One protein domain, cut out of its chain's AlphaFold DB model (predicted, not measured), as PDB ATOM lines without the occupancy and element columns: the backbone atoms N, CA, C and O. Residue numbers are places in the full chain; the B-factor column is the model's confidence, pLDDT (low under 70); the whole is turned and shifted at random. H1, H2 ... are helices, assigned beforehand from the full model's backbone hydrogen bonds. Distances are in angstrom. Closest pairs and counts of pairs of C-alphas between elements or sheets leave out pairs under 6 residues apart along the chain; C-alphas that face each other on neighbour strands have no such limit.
ATOM      1  N   PRO A  79     -21.022  36.547 124.190       90.19
ATOM      2  CA  PRO A  79     -21.394  37.871 123.722       90.19
ATOM      3  C   PRO A  79     -20.572  38.270 122.496       90.19
ATOM      4  O   PRO A  79     -19.411  37.880 122.342       90.19
ATOM      5  N   PHE A  80     -21.169  39.098 121.638       92.56
ATOM      6  CA  PHE A  80     -20.396  39.781 120.607       92.56
ATOM      7  C   PHE A  80     -19.480  40.841 121.221       92.56
ATOM      8  O   PHE A  80     -19.826  41.474 122.220       92.56
ATOM      9  N   ASP A  81     -18.338  41.059 120.579       90.75
ATOM     10  CA  ASP A  81     -17.314  42.029 120.968       90.75
ATOM     11  C   ASP A  81     -17.869  43.439 121.202       90.75
ATOM     12  O   ASP A  81     -17.598  44.061 122.228       90.75
ATOM     13  N   TRP A  82     -18.723  43.930 120.303       92.19
ATOM     14  CA  TRP A  82     -19.354  45.237 120.468       92.19
ATOM     15  C   TRP A  82     -20.278  45.302 121.691       92.19
ATOM     16  O   TRP A  82     -20.379  46.354 122.320       92.19
ATOM     17  N   TYR A  83     -20.963  44.206 122.036       90.44
ATOM     18  CA  TYR A  83     -21.872  44.160 123.182       90.44
ATOM     19  C   TYR A  83     -21.086  44.129 124.490       90.44
ATOM     20  O   TYR A  83     -21.395  44.884 125.410       90.44
ATOM     21  N   HIS A  84     -20.039  43.304 124.539       92.81
ATOM     22  CA  HIS A  84     -19.102  43.252 125.658       92.81
ATOM     23  C   HIS A  84     -18.504  44.633 125.954       92.81
ATOM     24  O   HIS A  84     -18.532  45.086 127.099       92.81
ATOM     25  N   GLU A  85     -18.092  45.360 124.913       92.69
ATOM     26  CA  GLU A  85     -17.564  46.715 125.060       92.69
ATOM     27  C   GLU A  85     -18.610  47.692 125.626       92.69
ATOM     28  O   GLU A  85     -18.281  48.483 126.508       92.69
ATOM     29  N   PHE A  86     -19.884  47.632 125.210       91.56
ATOM     30  CA  PHE A  86     -20.930  48.469 125.826       91.56
ATOM     31  C   PHE A  86     -21.072  48.205 127.326       91.56
ATOM     32  O   PHE A  86     -21.197  49.156 128.101       91.56
ATOM     33  N   VAL A  87     -21.044  46.935 127.739       91.56
ATOM     34  CA  VAL A  87     -21.139  46.562 129.155       91.56
ATOM     35  C   VAL A  87     -19.941  47.116 129.923       91.56
ATOM     36  O   VAL A  87     -20.129  47.772 130.948       91.56
ATOM     37  N   LEU A  88     -18.719  46.951 129.405       91.25
ATOM     38  CA  LEU A  88     -17.509  47.495 130.028       91.25
ATOM     39  C   LEU A  88     -17.530  49.023 130.151       91.25
ATOM     40  O   LEU A  88     -17.148  49.563 131.192       91.25
ATOM     41  N   GLN A  89     -17.997  49.730 129.121       90.38
ATOM     42  CA  GLN A  89     -18.138  51.187 129.170       90.38
ATOM     43  C   GLN A  89     -19.180  51.613 130.210       90.38
ATOM     44  O   GLN A  89     -18.943  52.565 130.950       90.38
ATOM     45  N   GLY A  90     -20.297  50.889 130.325       89.19
ATOM     46  CA  GLY A  90     -21.312  51.136 131.353       89.19
ATOM     47  C   GLY A  90     -20.775  50.945 132.774       89.19
ATOM     48  O   GLY A  90     -20.953  51.816 133.621       89.19
ATOM     49  N   VAL A  91     -20.054  49.849 133.015       89.94
ATOM     50  CA  VAL A  91     -19.383  49.551 134.295       89.94
ATOM     51  C   VAL A  91     -18.385  50.650 134.655       89.94
ATOM     52  O   VAL A  91     -18.340  51.096 135.799       89.94
ATOM     53  N   SER A  92     -17.607  51.121 133.674       88.56
ATOM     54  CA  SER A  92     -16.657  52.215 133.887       88.56
ATOM     55  C   SER A  92     -17.347  53.557 134.127       88.56
ATOM     56  O   SER A  92     -16.815  54.367 134.876       88.56
ATOM     57  N   TYR A  93     -18.486  53.815 133.482       88.12
ATOM     58  CA  TYR A  93     -19.235  55.062 133.641       88.12
ATOM     59  C   TYR A  93     -19.861  55.196 135.028       88.12
ATOM     60  O   TYR A  93     -19.841  56.278 135.603       88.12
ATOM     61  N   HIS A  94     -20.404  54.100 135.557       88.44
ATOM     62  CA  HIS A  94     -21.018  54.064 136.886       88.44
ATOM     63  C   HIS A  94     -20.014  53.803 138.013       88.44
ATOM     64  O   HIS A  94     -20.426  53.592 139.149       88.44
ATOM     65  N   GLU A  95     -18.714  53.792 137.699       89.44
ATOM     66  CA  GLU A  95     -17.628  53.634 138.673       89.44
ATOM     67  C   GLU A  95     -17.780  52.383 139.555       89.44
ATOM     68  O   GLU A  95     -17.498  52.392 140.754       89.44
ATOM     69  N   PHE A  96     -18.229  51.277 138.955       89.69
ATOM     70  CA  PHE A  96     -18.352  50.008 139.671       89.69
ATOM     71  C   PHE A  96     -16.983  49.526 140.185       89.69
ATOM     72  O   PHE A  96     -15.949  49.867 139.595       89.69
ATOM     73  N   PRO A  97     -16.950  48.697 141.249       90.62
ATOM     74  CA  PRO A  97     -15.696  48.233 141.832       90.62
ATOM     75  C   PRO A  97     -14.764  47.587 140.808       90.62
ATOM     76  O   PRO A  97     -15.204  46.849 139.922       90.62
ATOM     77  N   ALA A  98     -13.460  47.824 140.972       90.19
ATOM     78  CA  ALA A  98     -12.434  47.320 140.059       90.19
ATOM     79  C   ALA A  98     -12.509  45.794 139.880       90.19
ATOM     80  O   ALA A  98     -12.483  45.313 138.752       90.19
ATOM     81  N   GLU A  99     -12.716  45.050 140.966       90.81
ATOM     82  CA  GLU A  99     -12.843  43.584 140.953       90.81
ATOM     83  C   GLU A  99     -14.028  43.102 140.091       90.81
ATOM     84  O   GLU A  99     -13.930  42.125 139.343       90.81
ATOM     85  N   TYR A 100     -15.153  43.824 140.128       89.81
ATOM     86  CA  TYR A 100     -16.321  43.507 139.305       89.81
ATOM     87  C   TYR A 100     -16.060  43.809 137.826       89.81
ATOM     88  O   TYR A 100     -16.408  43.024 136.942       89.81
ATOM     89  N   ARG A 101     -15.384  44.928 137.548       91.31
ATOM     90  CA  ARG A 101     -14.952  45.279 136.193       91.31
ATOM     91  C   ARG A 101     -13.997  44.240 135.613       91.31
ATOM     92  O   ARG A 101     -14.164  43.863 134.456       91.31
ATOM     93  N   GLU A 102     -13.026  43.775 136.392       91.88
ATOM     94  CA  GLU A 102     -12.083  42.729 135.982       91.88
ATOM     95  C   GLU A 102     -12.808  41.423 135.647       91.88
ATOM     96  O   GLU A 102     -12.515  40.801 134.625       91.88
ATOM     97  N   THR A 103     -13.819  41.062 136.444       91.12
ATOM     98  CA  THR A 103     -14.666  39.888 136.189       91.12
ATOM     99  C   THR A 103     -15.369  39.987 134.834       91.12
ATOM    100  O   THR A 103     -15.334  39.043 134.048       91.12
ATOM    101  N   ILE A 104     -15.960  41.143 134.515       90.88
ATOM    102  CA  ILE A 104     -16.617  41.367 133.218       90.88
ATOM    103  C   ILE A 104     -15.592  41.376 132.079       90.88
ATOM    104  O   ILE A 104     -15.838  40.801 131.018       90.88
ATOM    105  N   GLN A 105     -14.428  41.990 132.285       92.50
ATOM    106  CA  GLN A 105     -13.374  42.060 131.274       92.50
ATOM    107  C   GLN A 105     -12.829  40.676 130.895       92.50
ATOM    108  O   GLN A 105     -12.426  40.483 129.750       92.50
ATOM    109  N   ALA A 106     -12.841  39.720 131.825       93.12
ATOM    110  CA  ALA A 106     -12.394  38.348 131.597       93.12
ATOM    111  C   ALA A 106     -13.397  37.473 130.819       93.12
ATOM    112  O   ALA A 106     -13.044  36.360 130.428       93.12
ATOM    113  N   VAL A 107     -14.631  37.942 130.589       90.12
ATOM    114  CA  VAL A 107     -15.644  37.193 129.827       90.12
ATOM    115  C   VAL A 107     -15.192  37.019 128.376       90.12
ATOM    116  O   VAL A 107     -14.903  37.995 127.683       90.12
ATOM    117  N   GLU A 108     -15.156  35.771 127.906       91.12
ATOM    118  CA  GLU A 108     -14.837  35.463 126.513       91.12
ATOM    119  C   GLU A 108     -15.914  36.013 125.572       91.12
ATOM    120  O   GLU A 108     -17.112  35.868 125.812       91.12
ATOM    121  N   MET A 109     -15.475  36.619 124.473       92.00
ATOM    122  CA  MET A 109     -16.337  37.239 123.472       92.00
ATOM    123  C   MET A 109     -15.944  36.788 122.070       92.00
ATOM    124  O   MET A 109     -14.790  36.439 121.805       92.00
ATOM    125  N   ILE A 110     -16.900  36.851 121.151       92.94
ATOM    126  CA  ILE A 110     -16.700  36.526 119.737       92.94
ATOM    127  C   ILE A 110     -16.900  37.757 118.869       92.94
ATOM    128  O   ILE A 110     -17.674  38.653 119.189       92.94
ATOM    129  N   LYS A 111     -16.211  37.800 117.728       91.62
ATOM    130  CA  LYS A 111     -16.464  38.845 116.736       91.62
ATOM    131  C   LYS A 111     -17.832  38.639 116.117       91.62
ATOM    132  O   LYS A 111     -18.163  37.524 115.712       91.62
ATOM    133  N   ASP A 112     -18.586  39.719 116.001       90.25
ATOM    134  CA  ASP A 112     -19.831  39.688 115.255       90.25
ATOM    135  C   ASP A 112     -19.546  39.440 113.756       90.25
ATOM    136  O   ASP A 112     -18.780  40.190 113.142       90.25
ATOM    137  N   PRO A 113     -20.110  38.379 113.144       89.88
ATOM    138  CA  PRO A 113     -19.929  38.119 111.718       89.88
ATOM    139  C   PRO A 113     -20.614  39.169 110.827       89.88
ATOM    140  O   PRO A 113     -20.258  39.296 109.653       89.88
ATOM    141  N   ASP A 114     -21.584  39.918 111.357       90.94
ATOM    142  CA  ASP A 114     -22.262  41.002 110.655       90.94
ATOM    143  C   ASP A 114     -21.441  42.298 110.750       90.94
ATOM    144  O   ASP A 114     -21.428  43.013 111.759       90.94
ATOM    145  N   GLN A 115     -20.738  42.612 109.662       90.50
ATOM    146  CA  GLN A 115     -19.874  43.788 109.584       90.50
ATOM    147  C   GLN A 115     -20.655  45.108 109.605       90.50
ATOM    148  O   GLN A 115     -20.148  46.100 110.129       90.50
ATOM    149  N   GLU A 116     -21.876  45.139 109.065       91.12
ATOM    150  CA  GLU A 116     -22.702  46.348 109.048       91.12
ATOM    151  C   GLU A 116     -23.192  46.667 110.462       91.12
ATOM    152  O   GLU A 116     -23.055  47.798 110.945       91.12
ATOM    153  N   ARG A 117     -23.680  45.644 111.174       88.94
ATOM    154  CA  ARG A 117     -24.065  45.764 112.582       88.94
ATOM    155  C   ARG A 117     -22.875  46.177 113.444       88.94
ATOM    156  O   ARG A 117     -23.005  47.116 114.233       88.94
ATOM    157  N   THR A 118     -21.717  45.555 113.236       89.62
ATOM    158  CA  THR A 118     -20.466  45.915 113.919       89.62
ATOM    159  C   THR A 118     -20.126  47.392 113.720       89.62
ATOM    160  O   THR A 118     -19.927  48.113 114.698       89.62
ATOM    161  N   ALA A 119     -20.117  47.881 112.477       89.19
ATOM    162  CA  ALA A 119     -19.782  49.271 112.164       89.19
ATOM    163  C   ALA A 119     -20.754  50.270 112.818       89.19
ATOM    164  O   ALA A 119     -20.340  51.306 113.355       89.19
ATOM    165  N   ARG A 120     -22.051  49.944 112.834       91.56
ATOM    166  CA  ARG A 120     -23.071  50.751 113.514       91.56
ATOM    167  C   ARG A 120     -22.816  50.832 115.020       91.56
ATOM    168  O   ARG A 120     -22.835  51.926 115.581       91.56
ATOM    169  N   HIS A 121     -22.543  49.705 115.677       92.25
ATOM    170  CA  HIS A 121     -22.270  49.689 117.116       92.25
ATOM    171  C   HIS A 121     -20.938  50.355 117.475       92.25
ATOM    172  O   HIS A 121     -20.878  51.083 118.462       92.25
ATOM    173  N   GLN A 122     -19.903  50.210 116.646       89.50
ATOM    174  CA  GLN A 122     -18.639  50.934 116.815       89.50
ATOM    175  C   GLN A 122     -18.825  52.453 116.726       89.50
ATOM    176  O   GLN A 122     -18.228  53.195 117.507       89.50
ATOM    177  N   THR A 123     -19.685  52.922 115.817       91.06
ATOM    178  CA  THR A 123     -20.027  54.349 115.721       91.06
ATOM    179  C   THR A 123     -20.656  54.840 117.027       91.06
ATOM    180  O   THR A 123     -20.148  55.792 117.621       91.06
ATOM    181  N   LEU A 124     -21.671  54.131 117.529       90.25
ATOM    182  CA  LEU A 124     -22.340  54.446 118.798       90.25
ATOM    183  C   LEU A 124     -21.376  54.418 119.997       90.25
ATOM    184  O   LEU A 124     -21.387  55.329 120.821       90.25
ATOM    185  N   LEU A 125     -20.498  53.414 120.080       88.62
ATOM    186  CA  LEU A 125     -19.463  53.329 121.117       88.62
ATOM    187  C   LEU A 125     -18.530  54.541 121.081       88.62
ATOM    188  O   LEU A 125     -18.217  55.118 122.122       88.62
ATOM    189  N   SER A 126     -18.119  54.967 119.886       87.75
ATOM    190  CA  SER A 126     -17.252  56.136 119.734       87.75
ATOM    191  C   SER A 126     -17.931  57.429 120.204       87.75
ATOM    192  O   SER A 126     -17.277  58.294 120.792       87.75
ATOM    193  N   GLU A 127     -19.238  57.562 119.973       88.81
ATOM    194  CA  GLU A 127     -20.043  58.704 120.414       88.81
ATOM    195  C   GLU A 127     -20.221  58.705 121.932       88.81
ATOM    196  O   GLU A 127     -19.984  59.734 122.569       88.81
ATOM    197  N   LEU A 128     -20.528  57.545 122.522       84.06
ATOM    198  CA  LEU A 128     -20.572  57.375 123.973       84.06
ATOM    199  C   LEU A 128     -19.239  57.775 124.602       84.06
ATOM    200  O   LEU A 128     -19.207  58.672 125.435       84.06
ATOM    201  N   GLN A 129     -18.118  57.215 124.146       84.06
ATOM    202  CA  GLN A 129     -16.789  57.537 124.681       84.06
ATOM    203  C   GLN A 129     -16.427  59.026 124.561       84.06
ATOM    204  O   GLN A 129     -15.663  59.554 125.373       84.06
ATOM    205  N   LYS A 130     -16.918  59.727 123.533       85.00
ATOM    206  CA  LYS A 130     -16.753  61.186 123.420       85.00
ATOM    207  C   LYS A 130     -17.600  61.916 124.460       85.00
ATOM    208  O   LYS A 130     -17.078  62.795 125.138       85.00
ATOM    209  N   SER A 131     -18.868  61.534 124.611       79.75
ATOM    210  CA  SER A 131     -19.770  62.112 125.613       79.75
ATOM    211  C   SER A 131     -19.250  61.905 127.040       79.75
ATOM    212  O   SER A 131     -19.232  62.846 127.829       79.75
ATOM    213  N   LEU A 132     -18.741  60.707 127.342       75.00
ATOM    214  CA  LEU A 132     -18.171  60.362 128.643       75.00
ATOM    215  C   LEU A 132     -16.935  61.203 128.983       75.00
ATOM    216  O   LEU A 132     -16.848  61.744 130.081       75.00
ATOM    217  N   ARG A 133     -16.018  61.381 128.024       77.12
ATOM    218  CA  ARG A 133     -14.839  62.248 128.203       77.12
ATOM    219  C   ARG A 133     -15.205  63.718 128.382       77.12
ATOM    220  O   ARG A 133     -14.518  64.411 129.120       77.12
ATOM    221  N   GLY A 134     -16.269  64.183 127.726       69.62
ATOM    222  CA  GLY A 134     -16.781  65.542 127.911       69.62
ATOM    223  C   GLY A 134     -17.279  65.787 129.336       69.62
ATOM    224  O   GLY A 134     -16.958  66.812 129.914       69.62
ATOM    225  N   LYS A 135     -17.984  64.817 129.934       59.28
ATOM    226  CA  LYS A 135     -18.504  64.927 131.309       59.28
ATOM    227  C   LYS A 135     -17.442  64.861 132.410       59.28
ATOM    228  O   LYS A 135     -17.711  65.321 133.506       59.28
ATOM    229  N   GLN A 136     -16.278  64.262 132.152       54.25
ATOM    230  CA  GLN A 136     -15.169  64.199 133.117       54.25
ATOM    231  C   GLN A 136     -14.274  65.452 133.097       54.25
ATOM    232  O   GLN A 136     -13.358  65.558 133.909       54.25
ATOM    233  N   ALA A 137     -14.493  66.366 132.146       53.50
ATOM    234  CA  ALA A 137     -13.723  67.600 131.991       53.50
ATOM    235  C   ALA A 137     -14.415  68.845 132.590       53.50
ATOM    236  O   ALA A 137     -13.797  69.912 132.588       53.50
ATOM    237  N   ASP A 138     -15.641  68.693 133.099       40.38
ATOM    238  CA  ASP A 138     -16.452  69.711 133.786       40.38
ATOM    239  C   ASP A 138     -16.529  69.419 135.296       40.38
ATOM    240  O   ASP A 138     -16.598  70.392 136.083       40.38
TER     241      ASP A 138
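This is residues 79 to 138 of the 138 residues of the protein "Gamma-glutamylcyclotransferase" of Gimesia maris (UniProt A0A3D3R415). Three helices lie side by side in a single flat layer, with H1 in the middle, the shorter H2 along one side of it and the long H3 along the other. H1 and H2 form a helical hairpin, and the link of residues 106 to 114 passes the beginning of H1 to reach H3, whose last residues stick out with the tail, residues 133 to 138. The printed part has 60 residues with three named helices, in the order H1, H2, H3, and no named strand; the class is all helix. It is only just loose, close to compact, with a radius of gyration of the C-alphas of 12.6 A, and it spans 37 by 26 by 9 A.

H1 is residues 81 to 93, 18.3 A from first to last C-alpha, and begins at C-alpha 81 at (-17.314, 42.029, 120.968). H2 is residues 98 to 105, 10.3 A long, with C-alpha 98 at (-12.434, 47.320, 140.059). H3 is residues 115 to 135, 30.3 A long, and ends at C-alpha 135 at (-18.504, 64.927, 131.309).

H1 touches H2 with residues 87 to 92 alone; their closest C-alphas, those of Val 91 and Arg 101, are 6.4 A apart. This hairpin has a shallow tilt of 12 degrees, opposite ways. H1 also touches H3, where the closest C-alphas, those of Trp 82 and His 121, are 6.3 A apart. H1 and H3 run the same way at a shallow tilt of 12 degrees. H2 and H3 are apart. In H1, H2 and H3 every O i to N i+4 pair is within hydrogen-bond range.

The C-alphas of Pro 113 and Asp 138, the two farthest apart, are 38.7 A apart. The printed part has no cut. The link from H1 to H2 is tight, and that from H2 to H3 is short, with 9 residues. Residues 94 to 99 stand free, and so do residues 133 to 138, of which 133 to 135 belong to H3. The mean pLDDT of the printed part is 86.7, with residues 134 to 138 under 70.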